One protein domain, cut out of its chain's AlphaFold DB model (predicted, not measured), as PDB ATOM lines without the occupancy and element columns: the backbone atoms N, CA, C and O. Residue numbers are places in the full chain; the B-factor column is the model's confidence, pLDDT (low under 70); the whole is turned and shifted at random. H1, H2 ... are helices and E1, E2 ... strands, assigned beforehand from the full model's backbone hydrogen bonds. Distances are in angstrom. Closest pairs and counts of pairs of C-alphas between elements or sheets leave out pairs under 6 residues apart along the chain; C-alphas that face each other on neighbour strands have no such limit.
ATOM      1  N   LEU A   2     163.701 172.842 175.530       85.44
ATOM      2  CA  LEU A   2     164.017 173.693 176.692       85.44
ATOM      3  C   LEU A   2     164.150 172.830 177.957       85.44
ATOM      4  O   LEU A   2     163.566 171.752 178.016       85.44
ATOM      5  N   LEU A   3     164.886 173.303 178.968       87.25
ATOM      6  CA  LEU A   3     164.977 172.640 180.273       87.25
ATOM      7  C   LEU A   3     164.339 173.515 181.353       87.25
ATOM      8  O   LEU A   3     164.548 174.729 181.369       87.25
ATOM      9  N   TYR A   4     163.593 172.883 182.246       87.06
ATOM     10  CA  TYR A   4     162.980 173.487 183.416       87.06
ATOM     11  C   TYR A   4     163.385 172.722 184.675       87.06
ATOM     12  O   TYR A   4     163.638 171.519 184.617       87.06
ATOM     13  N   ILE A   5     163.405 173.401 185.817       87.06
ATOM     14  CA  ILE A   5     163.587 172.779 187.133       87.06
ATOM     15  C   ILE A   5     162.406 173.150 188.009       87.06
ATOM     16  O   ILE A   5     161.976 174.300 187.999       87.06
ATOM     17  N   ARG A   6     161.900 172.188 188.776       83.88
ATOM     18  CA  ARG A   6     160.961 172.436 189.862       83.88
ATOM     19  C   ARG A   6     161.651 172.190 191.185       83.88
ATOM     20  O   ARG A   6     161.972 171.047 191.506       83.88
ATOM     21  N   GLU A   7     161.845 173.242 191.961       79.88
ATOM     22  CA  GLU A   7     162.336 173.097 193.327       79.88
ATOM     23  C   GLU A   7     161.206 172.611 194.235       79.88
ATOM     24  O   GLU A   7     160.089 173.129 194.189       79.88
ATOM     25  N   GLU A   8     161.487 171.627 195.087       71.50
ATOM     26  CA  GLU A   8     160.488 171.053 195.995       71.50
ATOM     27  C   GLU A   8     159.935 172.099 196.976       71.50
ATOM     28  O   GLU A   8     158.736 172.130 197.249       71.50
ATOM     29  N   GLN A   9     160.794 173.012 197.444       70.62
ATOM     30  CA  GLN A   9     160.448 174.032 198.438       70.62
ATOM     31  C   GLN A   9     159.452 175.071 197.912       70.62
ATOM     32  O   GLN A   9     158.561 175.504 198.640       70.62
ATOM     33  N   THR A  10     159.612 175.494 196.657       74.88
ATOM     34  CA  THR A  10     158.760 176.524 196.048       74.88
ATOM     35  C   THR A  10     157.627 175.915 195.229       74.88
ATOM     36  O   THR A  10     156.613 176.572 194.992       74.88
ATOM     37  N   GLY A  11     157.800 174.674 194.765       71.31
ATOM     38  CA  GLY A  11     156.897 173.990 193.851       71.31
ATOM     39  C   GLY A  11     156.800 174.641 192.468       71.31
ATOM     40  O   GLY A  11     155.979 174.185 191.668       71.31
ATOM     41  N   LYS A  12     157.600 175.679 192.187       76.81
ATOM     42  CA  LYS A  12     157.564 176.466 190.950       76.81
ATOM     43  C   LYS A  12     158.527 175.904 189.923       76.81
ATOM     44  O   LYS A  12     159.616 175.468 190.275       76.81
ATOM     45  N   TRP A  13     158.115 175.954 188.662       79.88
ATOM     46  CA  TRP A  13     158.981 175.624 187.543       79.88
ATOM     47  C   TRP A  13     159.731 176.858 187.062       79.88
ATOM     48  O   TRP A  13     159.133 177.901 186.805       79.88
ATOM     49  N   GLU A  14     161.033 176.710 186.873       84.81
ATOM     50  CA  GLU A  14     161.901 177.760 186.362       84.81
ATOM     51  C   GLU A  14     162.593 177.293 185.093       84.81
ATOM     52  O   GLU A  14     163.147 176.196 185.031       84.81
ATOM     53  N   LYS A  15     162.552 178.136 184.061       87.06
ATOM     54  CA  LYS A  15     163.239 177.878 182.799       87.06
ATOM     55  C   LYS A  15     164.738 178.087 182.982       87.06
ATOM     56  O   LYS A  15     165.173 179.173 183.359       87.06
ATOM     57  N   CYS A  16     165.533 177.088 182.632       88.25
ATOM     58  CA  CYS A  16     166.985 177.185 182.687       88.25
ATOM     59  C   CYS A  16     167.538 177.925 181.462       88.25
ATOM     60  O   CYS A  16     167.024 177.800 180.348       88.25
ATOM     61  N   ALA A  17     168.658 178.629 181.646       85.88
ATOM     62  CA  ALA A  17     169.387 179.281 180.553       85.88
ATOM     63  C   ALA A  17     169.986 178.279 179.542       85.88
ATOM     64  O   ALA A  17     170.277 178.639 178.403       85.88
ATOM     65  N   GLY A  18     170.157 177.019 179.948       88.06
ATOM     66  CA  GLY A  18     170.641 175.938 179.100       88.06
ATOM     67  C   GLY A  18     170.582 174.588 179.807       88.06
ATOM     68  O   GLY A  18     170.448 174.520 181.030       88.06
ATOM     69  N   VAL A  19     170.705 173.513 179.024       86.81
ATOM     70  CA  VAL A  19     170.580 172.133 179.520       86.81
ATOM     71  C   VAL A  19     171.634 171.826 180.583       86.81
ATOM     72  O   VAL A  19     171.301 171.372 181.668       86.81
ATOM     73  N   PHE A  20     172.907 172.113 180.303       88.50
ATOM     74  CA  PHE A  20     173.998 171.778 181.220       88.50
ATOM     75  C   PHE A  20     173.886 172.519 182.558       88.50
ATOM     76  O   PHE A  20     173.920 171.891 183.612       88.50
ATOM     77  N   THR A  21     173.684 173.839 182.515       88.12
ATOM     78  CA  THR A  21     173.512 174.668 183.717       88.12
ATOM     79  C   THR A  21     172.327 174.202 184.553       88.12
ATOM     80  O   THR A  21     172.438 174.106 185.771       88.12
ATOM     81  N   GLY A  22     171.209 173.863 183.906       89.19
ATOM     82  CA  GLY A  22     170.038 173.389 184.628       89.19
ATOM     83  C   GLY A  22     170.238 172.010 185.264       89.19
ATOM     84  O   GLY A  22     169.871 171.815 186.416       89.19
ATOM     85  N   LEU A  23     170.904 171.068 184.590       90.00
ATOM     86  CA  LEU A  23     171.227 169.774 185.207       90.00
ATOM     87  C   LEU A  23     172.165 169.929 186.415       90.00
ATOM     88  O   LEU A  23     171.960 169.275 187.431       90.00
ATOM     89  N   GLN A  24     173.149 170.830 186.354       90.50
ATOM     90  CA  GLN A  24     174.005 171.119 187.511       90.50
ATOM     91  C   GLN A  24     173.216 171.716 188.684       90.50
ATOM     92  O   GLN A  24     173.412 171.305 189.826       90.50
ATOM     93  N   GLN A  25     172.311 172.657 188.407       89.31
ATOM     94  CA  GLN A  25     171.443 173.254 189.425       89.31
ATOM     95  C   GLN A  25     170.512 172.209 190.052       89.31
ATOM     96  O   GLN A  25     170.365 172.174 191.273       89.31
ATOM     97  N   ALA A  26     169.927 171.328 189.237       88.12
ATOM     98  CA  ALA A  26     169.070 170.250 189.710       88.12
ATOM     99  C   ALA A  26     169.842 169.246 190.576       88.12
ATOM    100  O   ALA A  26     169.367 168.877 191.640       88.12
ATOM    101  N   ALA A  27     171.058 168.862 190.177       88.75
ATOM    102  CA  ALA A  27     171.904 167.965 190.964       88.75
ATOM    103  C   ALA A  27     172.324 168.569 192.318       88.75
ATOM    104  O   ALA A  27     172.466 167.848 193.302       88.75
ATOM    105  N   ALA A  28     172.503 169.892 192.385       88.94
ATOM    106  CA  ALA A  28     172.785 170.601 193.634       88.94
ATOM    107  C   ALA A  28     171.546 170.755 194.537       88.94
ATOM    108  O   ALA A  28     171.682 170.958 195.744       88.94
ATOM    109  N   SER A  29     170.346 170.654 193.964       84.00
ATOM    110  CA  SER A  29     169.074 170.857 194.654       84.00
ATOM    111  C   SER A  29     168.473 169.509 195.047       84.00
ATOM    112  O   SER A  29     167.866 168.819 194.229       84.00
ATOM    113  N   GLN A  30     168.631 169.113 196.314       74.00
ATOM    114  CA  GLN A  30     168.022 167.876 196.820       74.00
ATOM    115  C   GLN A  30     166.502 167.888 196.576       74.00
ATOM    116  O   GLN A  30     165.816 168.802 197.022       74.00
ATOM    117  N   GLY A  31     165.997 166.879 195.856       73.50
ATOM    118  CA  GLY A  31     164.564 166.709 195.580       73.50
ATOM    119  C   GLY A  31     164.017 167.488 194.376       73.50
ATOM    120  O   GLY A  31     162.812 167.448 194.130       73.50
ATOM    121  N   ALA A  32     164.857 168.184 193.603       83.50
ATOM    122  CA  ALA A  32     164.392 168.917 192.427       83.50
ATOM    123  C   ALA A  32     163.907 167.988 191.299       83.50
ATOM    124  O   ALA A  32     164.527 166.962 191.015       83.50
ATOM    125  N   LEU A  33     162.827 168.382 190.613       83.44
ATOM    126  CA  LEU A  33     162.383 167.732 189.375       83.44
ATOM    127  C   LEU A  33     162.952 168.457 188.156       83.44
ATOM    128  O   LEU A  33     163.009 169.684 188.125       83.44
ATOM    129  N   VAL A  34     163.313 167.704 187.124       85.56
ATOM    130  CA  VAL A  34     163.833 168.205 185.852       85.56
ATOM    131  C   VAL A  34     162.807 167.989 184.752       85.56
ATOM    132  O   VAL A  34     162.423 166.863 184.453       85.56
ATOM    133  N   GLY A  35     162.409 169.076 184.105       84.12
ATOM    134  CA  GLY A  35     161.463 169.103 183.005       84.12
ATOM    135  C   GLY A  35     162.151 169.327 181.670       84.12
ATOM    136  O   GLY A  35     162.704 170.395 181.431       84.12
ATOM    137  N   ILE A  36     162.090 168.353 180.771       85.50
ATOM    138  CA  ILE A  36     162.556 168.493 179.391       85.50
ATOM    139  C   ILE A  36     161.352 168.890 178.545       85.50
ATOM    140  O   ILE A  36     160.465 168.070 178.343       85.50
ATOM    141  N   TYR A  37     161.294 170.127 178.057       84.38
ATOM    142  CA  TYR A  37     160.210 170.581 177.189       84.38
ATOM    143  C   TYR A  37     160.538 170.385 175.707       84.38
ATOM    144  O   TYR A  37     161.570 170.872 175.225       84.38
ATOM    145  N   SER A  38     159.618 169.755 174.974       79.88
ATOM    146  CA  SER A  38     159.616 169.736 173.507       79.88
ATOM    147  C   SER A  38     158.204 169.898 172.959       79.88
ATOM    148  O   SER A  38     157.281 169.214 173.398       79.88
ATOM    149  N   ASP A  39     158.040 170.788 171.988       74.69
ATOM    150  CA  ASP A  39     156.830 170.906 171.175       74.69
ATOM    151  C   ASP A  39     156.704 169.736 170.196       74.69
ATOM    152  O   ASP A  39     155.617 169.192 170.055       74.69
ATOM    153  N   ASP A  40     157.815 169.293 169.612       77.06
ATOM    154  CA  ASP A  40     157.901 168.084 168.793       77.06
ATOM    155  C   ASP A  40     158.873 167.090 169.455       77.06
ATOM    156  O   ASP A  40     160.097 167.207 169.316       77.06
ATOM    157  N   PRO A  41     158.379 166.160 170.293       73.94
ATOM    158  CA  PRO A  41     159.247 165.224 170.997       73.94
ATOM    159  C   PRO A  41     159.891 164.199 170.058       73.94
ATOM    160  O   PRO A  41     160.971 163.706 170.370       73.94
ATOM    161  N   GLU A  42     159.276 163.887 168.918       76.69
ATOM    162  CA  GLU A  42     159.790 162.891 167.981       76.69
ATOM    163  C   GLU A  42     160.998 163.438 167.215       76.69
ATOM    164  O   GLU A  42     162.070 162.826 167.233       76.69
ATOM    165  N   ALA A  43     160.881 164.648 166.660       79.19
ATOM    166  CA  ALA A  43     162.010 165.321 166.022       79.19
ATOM    167  C   ALA A  43     163.163 165.590 167.010       79.19
ATOM    168  O   ALA A  43     164.334 165.526 166.635       79.19
ATOM    169  N   ALA A  44     162.848 165.849 168.284       85.19
ATOM    170  CA  ALA A  44     163.832 166.140 169.328       85.19
ATOM    171  C   ALA A  44     164.356 164.897 170.077       85.19
ATOM    172  O   ALA A  44     165.109 165.040 171.046       85.19
ATOM    173  N   MET A  45     163.997 163.675 169.669       83.88
ATOM    174  CA  MET A  45     164.240 162.466 170.471       83.88
ATOM    175  C   MET A  45     165.724 162.215 170.782       83.88
ATOM    176  O   MET A  45     166.072 161.788 171.889       83.88
ATOM    177  N   GLN A  46     166.622 162.520 169.841       87.19
ATOM    178  CA  GLN A  46     168.067 162.403 170.071       87.19
ATOM    179  C   GLN A  46     168.551 163.361 171.170       87.19
ATOM    180  O   GLN A  46     169.334 162.961 172.036       87.19
ATOM    181  N   GLU A  47     168.060 164.601 171.175       89.56
ATOM    182  CA  GLU A  47     168.398 165.607 172.188       89.56
ATOM    183  C   GLU A  47     167.812 165.250 173.558       89.56
ATOM    184  O   GLU A  47     168.509 165.349 174.574       89.56
ATOM    185  N   ILE A  48     166.564 164.770 173.588       85.50
ATOM    186  CA  ILE A  48     165.887 164.295 174.803       85.50
ATOM    187  C   ILE A  48     166.689 163.145 175.418       85.50
ATOM    188  O   ILE A  48     167.074 163.204 176.585       85.50
ATOM    189  N   THR A  49     167.037 162.137 174.616       84.44
ATOM    190  CA  THR A  49     167.826 160.981 175.063       84.44
ATOM    191  C   THR A  49     169.217 161.393 175.549       84.44
ATOM    192  O   THR A  49     169.707 160.893 176.563       84.44
ATOM    193  N   GLY A  50     169.870 162.328 174.852       87.81
ATOM    194  CA  GLY A  50     171.154 162.887 175.277       87.81
ATOM    195  C   GLY A  50     171.062 163.630 176.611       87.81
ATOM    196  O   GLY A  50     171.972 163.536 177.433       87.81
ATOM    197  N   THR A  51     169.956 164.329 176.853       88.56
ATOM    198  CA  THR A  51     169.690 165.033 178.112       88.56
ATOM    199  C   THR A  51     169.430 164.053 179.256       88.56
ATOM    200  O   THR A  51     169.995 164.231 180.331       88.56
ATOM    201  N   LEU A  52     168.671 162.978 179.015       84.88
ATOM    202  CA  LEU A  52     168.446 161.902 179.991       84.88
ATOM    203  C   LEU A  52     169.758 161.229 180.421       84.88
ATOM    204  O   LEU A  52     169.991 161.042 181.614       84.88
ATOM    205  N   LYS A  53     170.653 160.934 179.467       86.62
ATOM    206  CA  LYS A  53     171.996 160.395 179.758       86.62
ATOM    207  C   LYS A  53     172.796 161.319 180.671       86.62
ATOM    208  O   LYS A  53     173.307 160.877 181.694       86.62
ATOM    209  N   ARG A  54     172.855 162.608 180.329       89.56
ATOM    210  CA  ARG A  54     173.580 163.610 181.124       89.56
ATOM    211  C   ARG A  54     172.980 163.785 182.515       89.56
ATOM    212  O   ARG A  54     173.722 163.942 183.473       89.56
ATOM    213  N   ALA A  55     171.654 163.741 182.644       86.62
ATOM    214  CA  ALA A  55     170.998 163.810 183.946       86.62
ATOM    215  C   ALA A  55     171.447 162.651 184.853       86.62
ATOM    216  O   ALA A  55     171.828 162.886 186.000       86.62
ATOM    217  N   ALA A  56     171.503 161.430 184.309       84.81
ATOM    218  CA  ALA A  56     172.012 160.264 185.028       84.81
ATOM    219  C   ALA A  56     173.499 160.410 185.409       84.81
ATOM    220  O   ALA A  56     173.876 160.092 186.535       84.81
ATOM    221  N   GLU A  57     174.340 160.942 184.514       88.88
ATOM    222  CA  GLU A  57     175.755 161.247 184.801       88.88
ATOM    223  C   GLU A  57     175.920 162.297 185.914       88.88
ATOM    224  O   GLU A  57     176.880 162.241 186.679       88.88
ATOM    225  N   CYS A  58     174.971 163.229 186.041       88.38
ATOM    226  CA  CYS A  58     174.911 164.203 187.131       88.38
ATOM    227  C   CYS A  58     174.333 163.634 188.441       88.38
ATOM    228  O   CYS A  58     174.189 164.383 189.406       88.38
ATOM    229  N   GLY A  59     173.997 162.341 188.498       86.38
ATOM    230  CA  GLY A  59     173.426 161.702 189.687       86.38
ATOM    231  C   GLY A  59     171.961 162.059 189.950       86.38
ATOM    232  O   GLY A  59     171.465 161.828 191.051       86.38
ATOM    233  N   ILE A  60     171.262 162.620 188.960       85.62
ATOM    234  CA  ILE A  60     169.831 162.912 189.059       85.62
ATOM    235  C   ILE A  60     169.073 161.601 188.872       85.62
ATOM    236  O   ILE A  60     169.261 160.894 187.879       85.62
ATOM    237  N   ALA A  61     168.220 161.277 189.841       80.38
ATOM    238  CA  ALA A  61     167.406 160.073 189.805       80.38
ATOM    239  C   ALA A  61     166.462 160.099 188.588       80.38
ATOM    240  O   ALA A  61     165.939 161.152 188.223       80.38
ATOM    241  N   GLN A  62     166.239 158.955 187.938       75.44
ATOM    242  CA  GLN A  62     165.442 158.908 186.703       75.44
ATOM    243  C   GLN A  62     163.993 159.338 186.951       75.44
ATOM    244  O   GLN A  62     163.406 160.048 186.138       75.44
ATOM    245  N   GLU A  63     163.446 158.994 188.113       73.75
ATOM    246  CA  GLU A  63     162.131 159.417 188.580       73.75
ATOM    247  C   GLU A  63     162.027 160.933 188.811       73.75
ATOM    248  O   GLU A  63     160.926 161.471 188.884       73.75
ATOM    249  N   ALA A  64     163.151 161.643 188.911       78.69
ATOM    250  CA  ALA A  64     163.161 163.093 189.023       78.69
ATOM    251  C   ALA A  64     163.105 163.787 187.653       78.69
ATOM    252  O   ALA A  64     162.972 165.006 187.611       78.69
ATOM    253  N   VAL A  65     163.184 163.055 186.535       79.75
ATOM    254  CA  VAL A  65     163.173 163.631 185.184       79.75
ATOM    255  C   VAL A  65     161.859 163.342 184.469       79.75
ATOM    256  O   VAL A  65     161.358 162.219 184.495       79.75
ATOM    257  N   CYS A  66     161.335 164.350 183.774       76.31
ATOM    258  CA  CYS A  66     160.095 164.256 183.024       76.31
ATOM    259  C   CYS A  66     160.137 164.936 181.656       76.31
ATOM    260  O   CYS A  66     160.673 166.034 181.508       76.31
ATOM    261  N   LEU A  67     159.503 164.312 180.657       76.12
ATOM    262  CA  LEU A  67     159.221 164.945 179.367       76.12
ATOM    263  C   LEU A  67     157.927 165.751 179.460       76.12
ATOM    264  O   LEU A  67     156.876 165.186 179.732       76.12
ATOM    265  N   ILE A  68     158.029 167.036 179.153       75.69
ATOM    266  CA  ILE A  68     156.970 168.039 179.134       75.69
ATOM    267  C   ILE A  68     156.670 168.329 177.660       75.69
ATOM    268  O   ILE A  68     157.512 168.850 176.933       75.69
ATOM    269  N   THR A  69     155.488 167.967 177.173       69.56
ATOM    270  CA  THR A  69     155.145 168.190 175.762       69.56
ATOM    271  C   THR A  69     153.644 168.406 175.567       69.56
ATOM    272  O   THR A  69     152.858 167.714 176.220       69.56
ATOM    273  N   PRO A  70     153.236 169.334 174.679       61.66
ATOM    274  CA  PRO A  70     151.848 169.466 174.242       61.66
ATOM    275  C   PRO A  70     151.438 168.403 173.201       61.66
ATOM    276  O   PRO A  70     150.244 168.247 172.940       61.66
ATOM    277  N   HIS A  71     152.398 167.676 172.610       63.81
ATOM    278  CA  HIS A  71     152.183 166.731 171.506       63.81
ATOM    279  C   HIS A  71     152.891 165.382 171.745       63.81
ATOM    280  O   HIS A  71     153.784 165.005 170.986       63.81
ATOM    281  N   PRO A  72     152.551 164.630 172.805       63.06
ATOM    282  CA  PRO A  72     153.162 163.323 173.021       63.06
ATOM    283  C   PRO A  72     152.691 162.310 171.971       63.06
ATOM    284  O   PRO A  72     151.496 162.161 171.722       63.06
ATOM    285  N   THR A  73     153.646 161.572 171.408       65.44
ATOM    286  CA  THR A  73     153.417 160.504 170.425       65.44
ATOM    287  C   THR A  73     153.685 159.130 171.041       65.44
ATOM    288  O   THR A  73     154.466 159.006 171.986       65.44
ATOM    289  N   LEU A  74     153.062 158.069 170.512       61.94
ATOM    290  CA  LEU A  74     153.267 156.700 171.016       61.94
ATOM    291  C   LEU A  74     154.734 156.272 170.946       61.94
ATOM    292  O   LEU A  74     155.226 155.622 171.867       61.94
ATOM    293  N   ASP A  75     155.435 156.655 169.887       67.00
ATOM    294  CA  ASP A  75     156.833 156.282 169.709       67.00
ATOM    295  C   ASP A  75     157.744 157.042 170.677       67.00
ATOM    296  O   ASP A  75     158.631 156.433 171.277       67.00
ATOM    297  N   ALA A  76     157.452 158.316 170.971       67.69
ATOM    298  CA  ALA A  76     158.140 159.034 172.040       67.69
ATOM    299  C   ALA A  76     157.922 158.379 173.414       67.69
ATOM    300  O   ALA A  76     158.865 158.230 174.192       67.69
ATOM    301  N   LEU A  77     156.699 157.925 173.700       66.94
ATOM    302  CA  LEU A  77     156.378 157.216 174.942       66.94
ATOM    303  C   LEU A  77     157.085 155.862 175.045       66.94
ATOM    304  O   LEU A  77     157.592 155.520 176.111       66.94
ATOM    305  N   ARG A  78     157.144 155.096 173.950       67.06
ATOM    306  CA  ARG A  78     157.854 153.809 173.895       67.06
ATOM    307  C   ARG A  78     159.345 153.985 174.127       67.06
ATOM    308  O   ARG A  78     159.899 153.281 174.966       67.06
ATOM    309  N   HIS A  79     159.963 154.957 173.459       71.19
ATOM    310  CA  HIS A  79     161.369 155.278 173.679       71.19
ATOM    311  C   HIS A  79     161.638 155.664 175.130       71.19
ATOM    312  O   HIS A  79     162.602 155.183 175.714       71.19
ATOM    313  N   LEU A  80     160.770 156.461 175.756       69.00
ATOM    314  CA  LEU A  80     160.909 156.793 177.176       69.00
ATOM    315  C   LEU A  80     160.670 155.595 178.105       69.00
ATOM    316  O   LEU A  80     161.312 155.500 179.146       69.00
ATOM    317  N   ALA A  81     159.794 154.657 177.744       66.12
ATOM    318  CA  ALA A  81     159.542 153.455 178.540       66.12
ATOM    319  C   ALA A  81     160.765 152.519 178.615       66.12
ATOM    320  O   ALA A  81     160.934 151.800 179.601       66.12
ATOM    321  N   GLU A  82     161.647 152.549 177.610       67.75
ATOM    322  CA  GLU A  82     162.928 151.829 177.638       67.75
ATOM    323  C   GLU A  82     163.867 152.361 178.737       67.75
ATOM    324  O   GLU A  82     164.691 151.613 179.268       67.75
ATOM    325  N   TRP A  83     163.683 153.614 179.163       66.00
ATOM    326  CA  TRP A  83     164.391 154.257 180.276       66.00
ATOM    327  C   TRP A  83     163.724 153.965 181.627       66.00
ATOM    328  O   TRP A  83     163.445 154.889 182.385       66.00
ATOM    329  N   LYS A  84     163.440 152.674 181.873       55.16
ATOM    330  CA  LYS A  84     162.728 152.000 182.986       55.16
ATOM    331  C   LYS A  84     162.640 152.691 184.374       55.16
ATOM    332  O   LYS A  84     162.955 152.029 185.354       55.16
ATOM    333  N   GLN A  85     162.179 153.941 184.486       53.75
ATOM    334  CA  GLN A  85     161.815 154.678 185.719       53.75
ATOM    335  C   GLN A  85     161.592 156.194 185.501       53.75
ATOM    336  O   GLN A  85     161.228 156.884 186.451       53.75
ATOM    337  N   ALA A  86     161.755 156.733 184.285       49.81
ATOM    338  CA  ALA A  86     161.446 158.141 184.012       49.81
ATOM    339  C   ALA A  86     159.958 158.463 184.269       49.81
ATOM    340  O   ALA A  86     159.062 157.856 183.671       49.81
ATOM    341  N   ARG A  87     159.676 159.427 185.159       52.00
ATOM    342  CA  ARG A  87     158.310 159.913 185.408       52.00
ATOM    343  C   ARG A  87     157.885 160.769 184.228       52.00
ATOM    344  O   ARG A  87     158.388 161.864 184.023       52.00
ATOM    345  N   LEU A  88     156.916 160.311 183.450       51.34
ATOM    346  CA  LEU A  88     156.344 161.142 182.400       51.34
ATOM    347  C   LEU A  88     155.359 162.164 182.998       51.34
ATOM    348  O   LEU A  88     154.320 161.793 183.550       51.34
ATOM    349  N   LEU A  89     155.668 163.458 182.867       50.47
ATOM    350  CA  LEU A  89     154.764 164.559 183.216       50.47
ATOM    351  C   LEU A  89     154.231 165.194 181.928       50.47
ATOM    352  O   LEU A  89     154.880 166.046 181.332       50.47
ATOM    353  N   VAL A  90     153.033 164.811 181.493       51.41
ATOM    354  CA  VAL A  90     152.422 165.424 180.309       51.41
ATOM    355  C   VAL A  90     151.959 166.832 180.667       51.41
ATOM    356  O   VAL A  90     151.126 167.033 181.555       51.41
ATOM    357  N   ALA A  91     152.482 167.819 179.946       47.12
ATOM    358  CA  ALA A  91     152.065 169.199 180.103       47.12
ATOM    359  C   ALA A  91     150.820 169.509 179.287       47.12
ATOM    360  O   ALA A  91     150.857 169.547 178.060       47.12
ATOM    361  N   PHE A  92     149.724 169.785 179.990       45.69
ATOM    362  CA  PHE A  92     148.505 170.324 179.403       45.69
ATOM    363  C   PHE A  92     148.676 171.817 179.204       45.69
ATOM    364  O   PHE A  92     148.197 172.610 180.007       45.69
ATOM    365  N   LEU A  93     149.394 172.219 178.162       45.28
ATOM    366  CA  LEU A  93     149.531 173.632 177.846       45.28
ATOM    367  C   LEU A  93     149.147 173.875 176.389       45.28
ATOM    368  O   LEU A  93     149.596 173.140 175.508       45.28
ATOM    369  N   PRO A  94     148.322 174.899 176.096       36.75
ATOM    370  CA  PRO A  94     148.183 175.364 174.728       36.75
ATOM    371  C   PRO A  94     149.574 175.783 174.252       36.75
ATOM    372  O   PRO A  94     150.243 176.530 174.960       36.75
ATOM    373  N   ALA A  95     149.992 175.283 173.087       39.09
ATOM    374  CA  ALA A  95     151.292 175.503 172.454       39.09
ATOM    375  C   ALA A  95     151.790 176.958 172.579       39.09
ATOM    376  O   ALA A  95     151.516 177.805 171.727       39.09
ATOM    377  N   ARG A  96     152.496 177.266 173.671       46.69
ATOM    378  CA  ARG A  96     153.138 178.554 173.927       46.69
ATOM    379  C   ARG A  96     154.467 178.292 174.639       46.69
ATOM    380  O   ARG A  96     154.463 177.601 175.656       46.69
ATOM    381  N   PRO A  97     155.584 178.860 174.156       45.47
ATOM    382  CA  PRO A  97     156.900 178.712 174.784       45.47
ATOM    383  C   PRO A  97     156.983 179.296 176.207       45.47
ATOM    384  O   PRO A  97     157.946 179.032 176.929       45.47
ATOM    385  N   ASP A  98     155.985 180.091 176.589       53.53
ATOM    386  CA  ASP A  98     155.910 180.847 177.844       53.53
ATOM    387  C   ASP A  98     154.942 180.198 178.845       53.53
ATOM    388  O   ASP A  98     154.657 180.753 179.906       53.53
ATOM    389  N   ALA A  99     154.373 179.051 178.482       51.50
ATOM    390  CA  ALA A  99     153.386 178.377 179.293       51.50
ATOM    391  C   ALA A  99     154.036 177.758 180.544       51.50
ATOM    392  O   ALA A  99     155.083 177.117 180.458       51.50
ATOM    393  N   ASP A 100     153.405 177.961 181.704       55.62
ATOM    394  CA  ASP A 100     153.900 177.509 183.006       55.62
ATOM    395  C   ASP A 100     153.796 175.976 183.135       55.62
ATOM    396  O   ASP A 100     152.677 175.446 183.192       55.62
ATOM    397  N   PRO A 101     154.922 175.243 183.241       54.38
ATOM    398  CA  PRO A 101     154.905 173.795 183.415       54.38
ATOM    399  C   PRO A 101     154.236 173.327 184.718       54.38
ATOM    400  O   PRO A 101     153.987 172.134 184.871       54.38
ATOM    401  N   ALA A 102     153.875 174.227 185.643       49.56
ATOM    402  CA  ALA A 102     153.072 173.905 186.826       49.56
ATOM    403  C   ALA A 102     151.668 173.382 186.482       49.56
ATOM    404  O   ALA A 102     151.035 172.739 187.316       49.56
ATOM    405  N   GLN A 103     151.189 173.617 185.256       47.19
ATOM    406  CA  GLN A 103     149.940 173.043 184.747       47.19
ATOM    407  C   GLN A 103     150.120 171.617 184.192       47.19
ATOM    408  O   GLN A 103     149.149 170.989 183.769       47.19
ATOM    409  N   ALA A 104     151.348 171.085 184.180       50.94
ATOM    410  CA  ALA A 104     151.605 169.714 183.773       50.94
ATOM    411  C   ALA A 104     151.084 168.714 184.803       50.94
ATOM    412  O   ALA A 104     151.290 168.857 186.009       50.94
ATOM    413  N   ILE A 105     150.406 167.680 184.312       49.50
ATOM    414  CA  ILE A 105     149.834 166.637 185.153       49.50
ATOM    415  C   ILE A 105     150.789 165.451 185.133       49.50
ATOM    416  O   ILE A 105     151.219 164.983 184.078       49.50
ATOM    417  N   GLU A 106     151.098 164.941 186.320       47.25
ATOM    418  CA  GLU A 106     151.849 163.704 186.447       47.25
ATOM    419  C   GLU A 106     151.055 162.518 185.921       47.25
ATOM    420  O   GLU A 106     149.955 162.221 186.405       47.25
ATOM    421  N   VAL A 107     151.646 161.822 184.950       48.53
ATOM    422  CA  VAL A 107     151.044 160.657 184.321       48.53
ATOM    423  C   VAL A 107     151.926 159.433 184.528       48.53
ATOM    424  O   VAL A 107     152.446 158.808 183.605       48.53
ATOM    425  N   GLY A 108     152.109 159.090 185.802       39.66
ATOM    426  CA  GLY A 108     152.730 157.830 186.188       39.66
ATOM    427  C   GLY A 108     151.947 156.630 185.638       39.66
ATOM    428  O   GLY A 108     150.719 156.589 185.731       39.66
ATOM    429  N   GLY A 109     152.665 155.653 185.075       41.34
ATOM    430  CA  GLY A 109     152.131 154.327 184.729       41.34
ATOM    431  C   GLY A 109     151.356 154.209 183.409       41.34
ATOM    432  O   GLY A 109     150.696 153.197 183.192       41.34
ATOM    433  N   LEU A 110     151.423 155.202 182.510       43.84
ATOM    434  CA  LEU A 110     150.632 155.208 181.266       43.84
ATOM    435  C   LEU A 110     150.845 153.994 180.355       43.84
ATOM    436  O   LEU A 110     149.910 153.598 179.665       43.84
TER     437      LEU A 110
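Overview. This is residues 2 to 110 of the 166 residues of an uncharacterized protein of bacterium (UniProt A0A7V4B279). A twisted sheet of four strands has H1 and H2 side by side over one face; the small hairpin of E5 and E6 packs beside its edge strand E4, and H3 lies off the sheet, near H2. The printed part has 109 residues, under half in named elements, with three named helices and six named strands in the order E1 E2 H1 E3 H2 E4 H3 E5 E6. The mixed sheet runs E2 E1 E3 E4. The class is mixed, helices and strands; the whole is compact, radius of gyration of the C-alphas 12.5 A, spans 33 by 27 by 25 A.

Arrangement. E1, residues 2 to 6, and E2, residues 13 to 15, form a hairpin, N 14 and O 5 within hydrogen-bond range at 2.8 A. E3, residues 33 to 37, is antiparallel to E1, N 4 and O 35 at 2.8 A, and parallel to E4, residues 65 to 68, N 66 and O 34 at 2.8 A. H1, residues 19 to 28, and H2, residues 45 to 57, are on the same face, two layers in all, at heights over the sheet of 9.2 A and 9.8 A. E2, H1, E3 make a split strand-helix-strand unit, E1 between its strands; E3, H2, E4 make one with neighbour strands; both crossovers are right-handed. H1 and H2 only just touch, with 3 pairs of C-alphas within 8 A, the closest Leu 23 and Ala 55 at 6.1 A, through residues 51 to 55 of H2 alone. H3, residues 74 to 81, is close but not clearly touching H2, the closest C-alphas being Met 45 and Ala 76, 7.2 A. E5, residues 89 to 91, and E6, residues 104 to 106, form a hairpin, N 105 and O 90 at 2.9 A. In H1, H2 and H3 every O i to N i+4 pair is within hydrogen-bond range.

Along the chain. E1 begins at C-alpha 2, (164.017, 173.693, 176.692), and spans 13.6 A; H1 spans 14.4 A, H2 18.4 A. E6 ends at C-alpha 106, (151.849, 163.704, 186.447).

Size, cuts and confidence. The C-alphas farthest apart, Gln 9 and Asp 75, are 34.0 A apart. The printed part has no cut; the link from E5 to E6 is long. Confidence is low, pLDDT under 70, at residues 69 to 78 and 80 to 110.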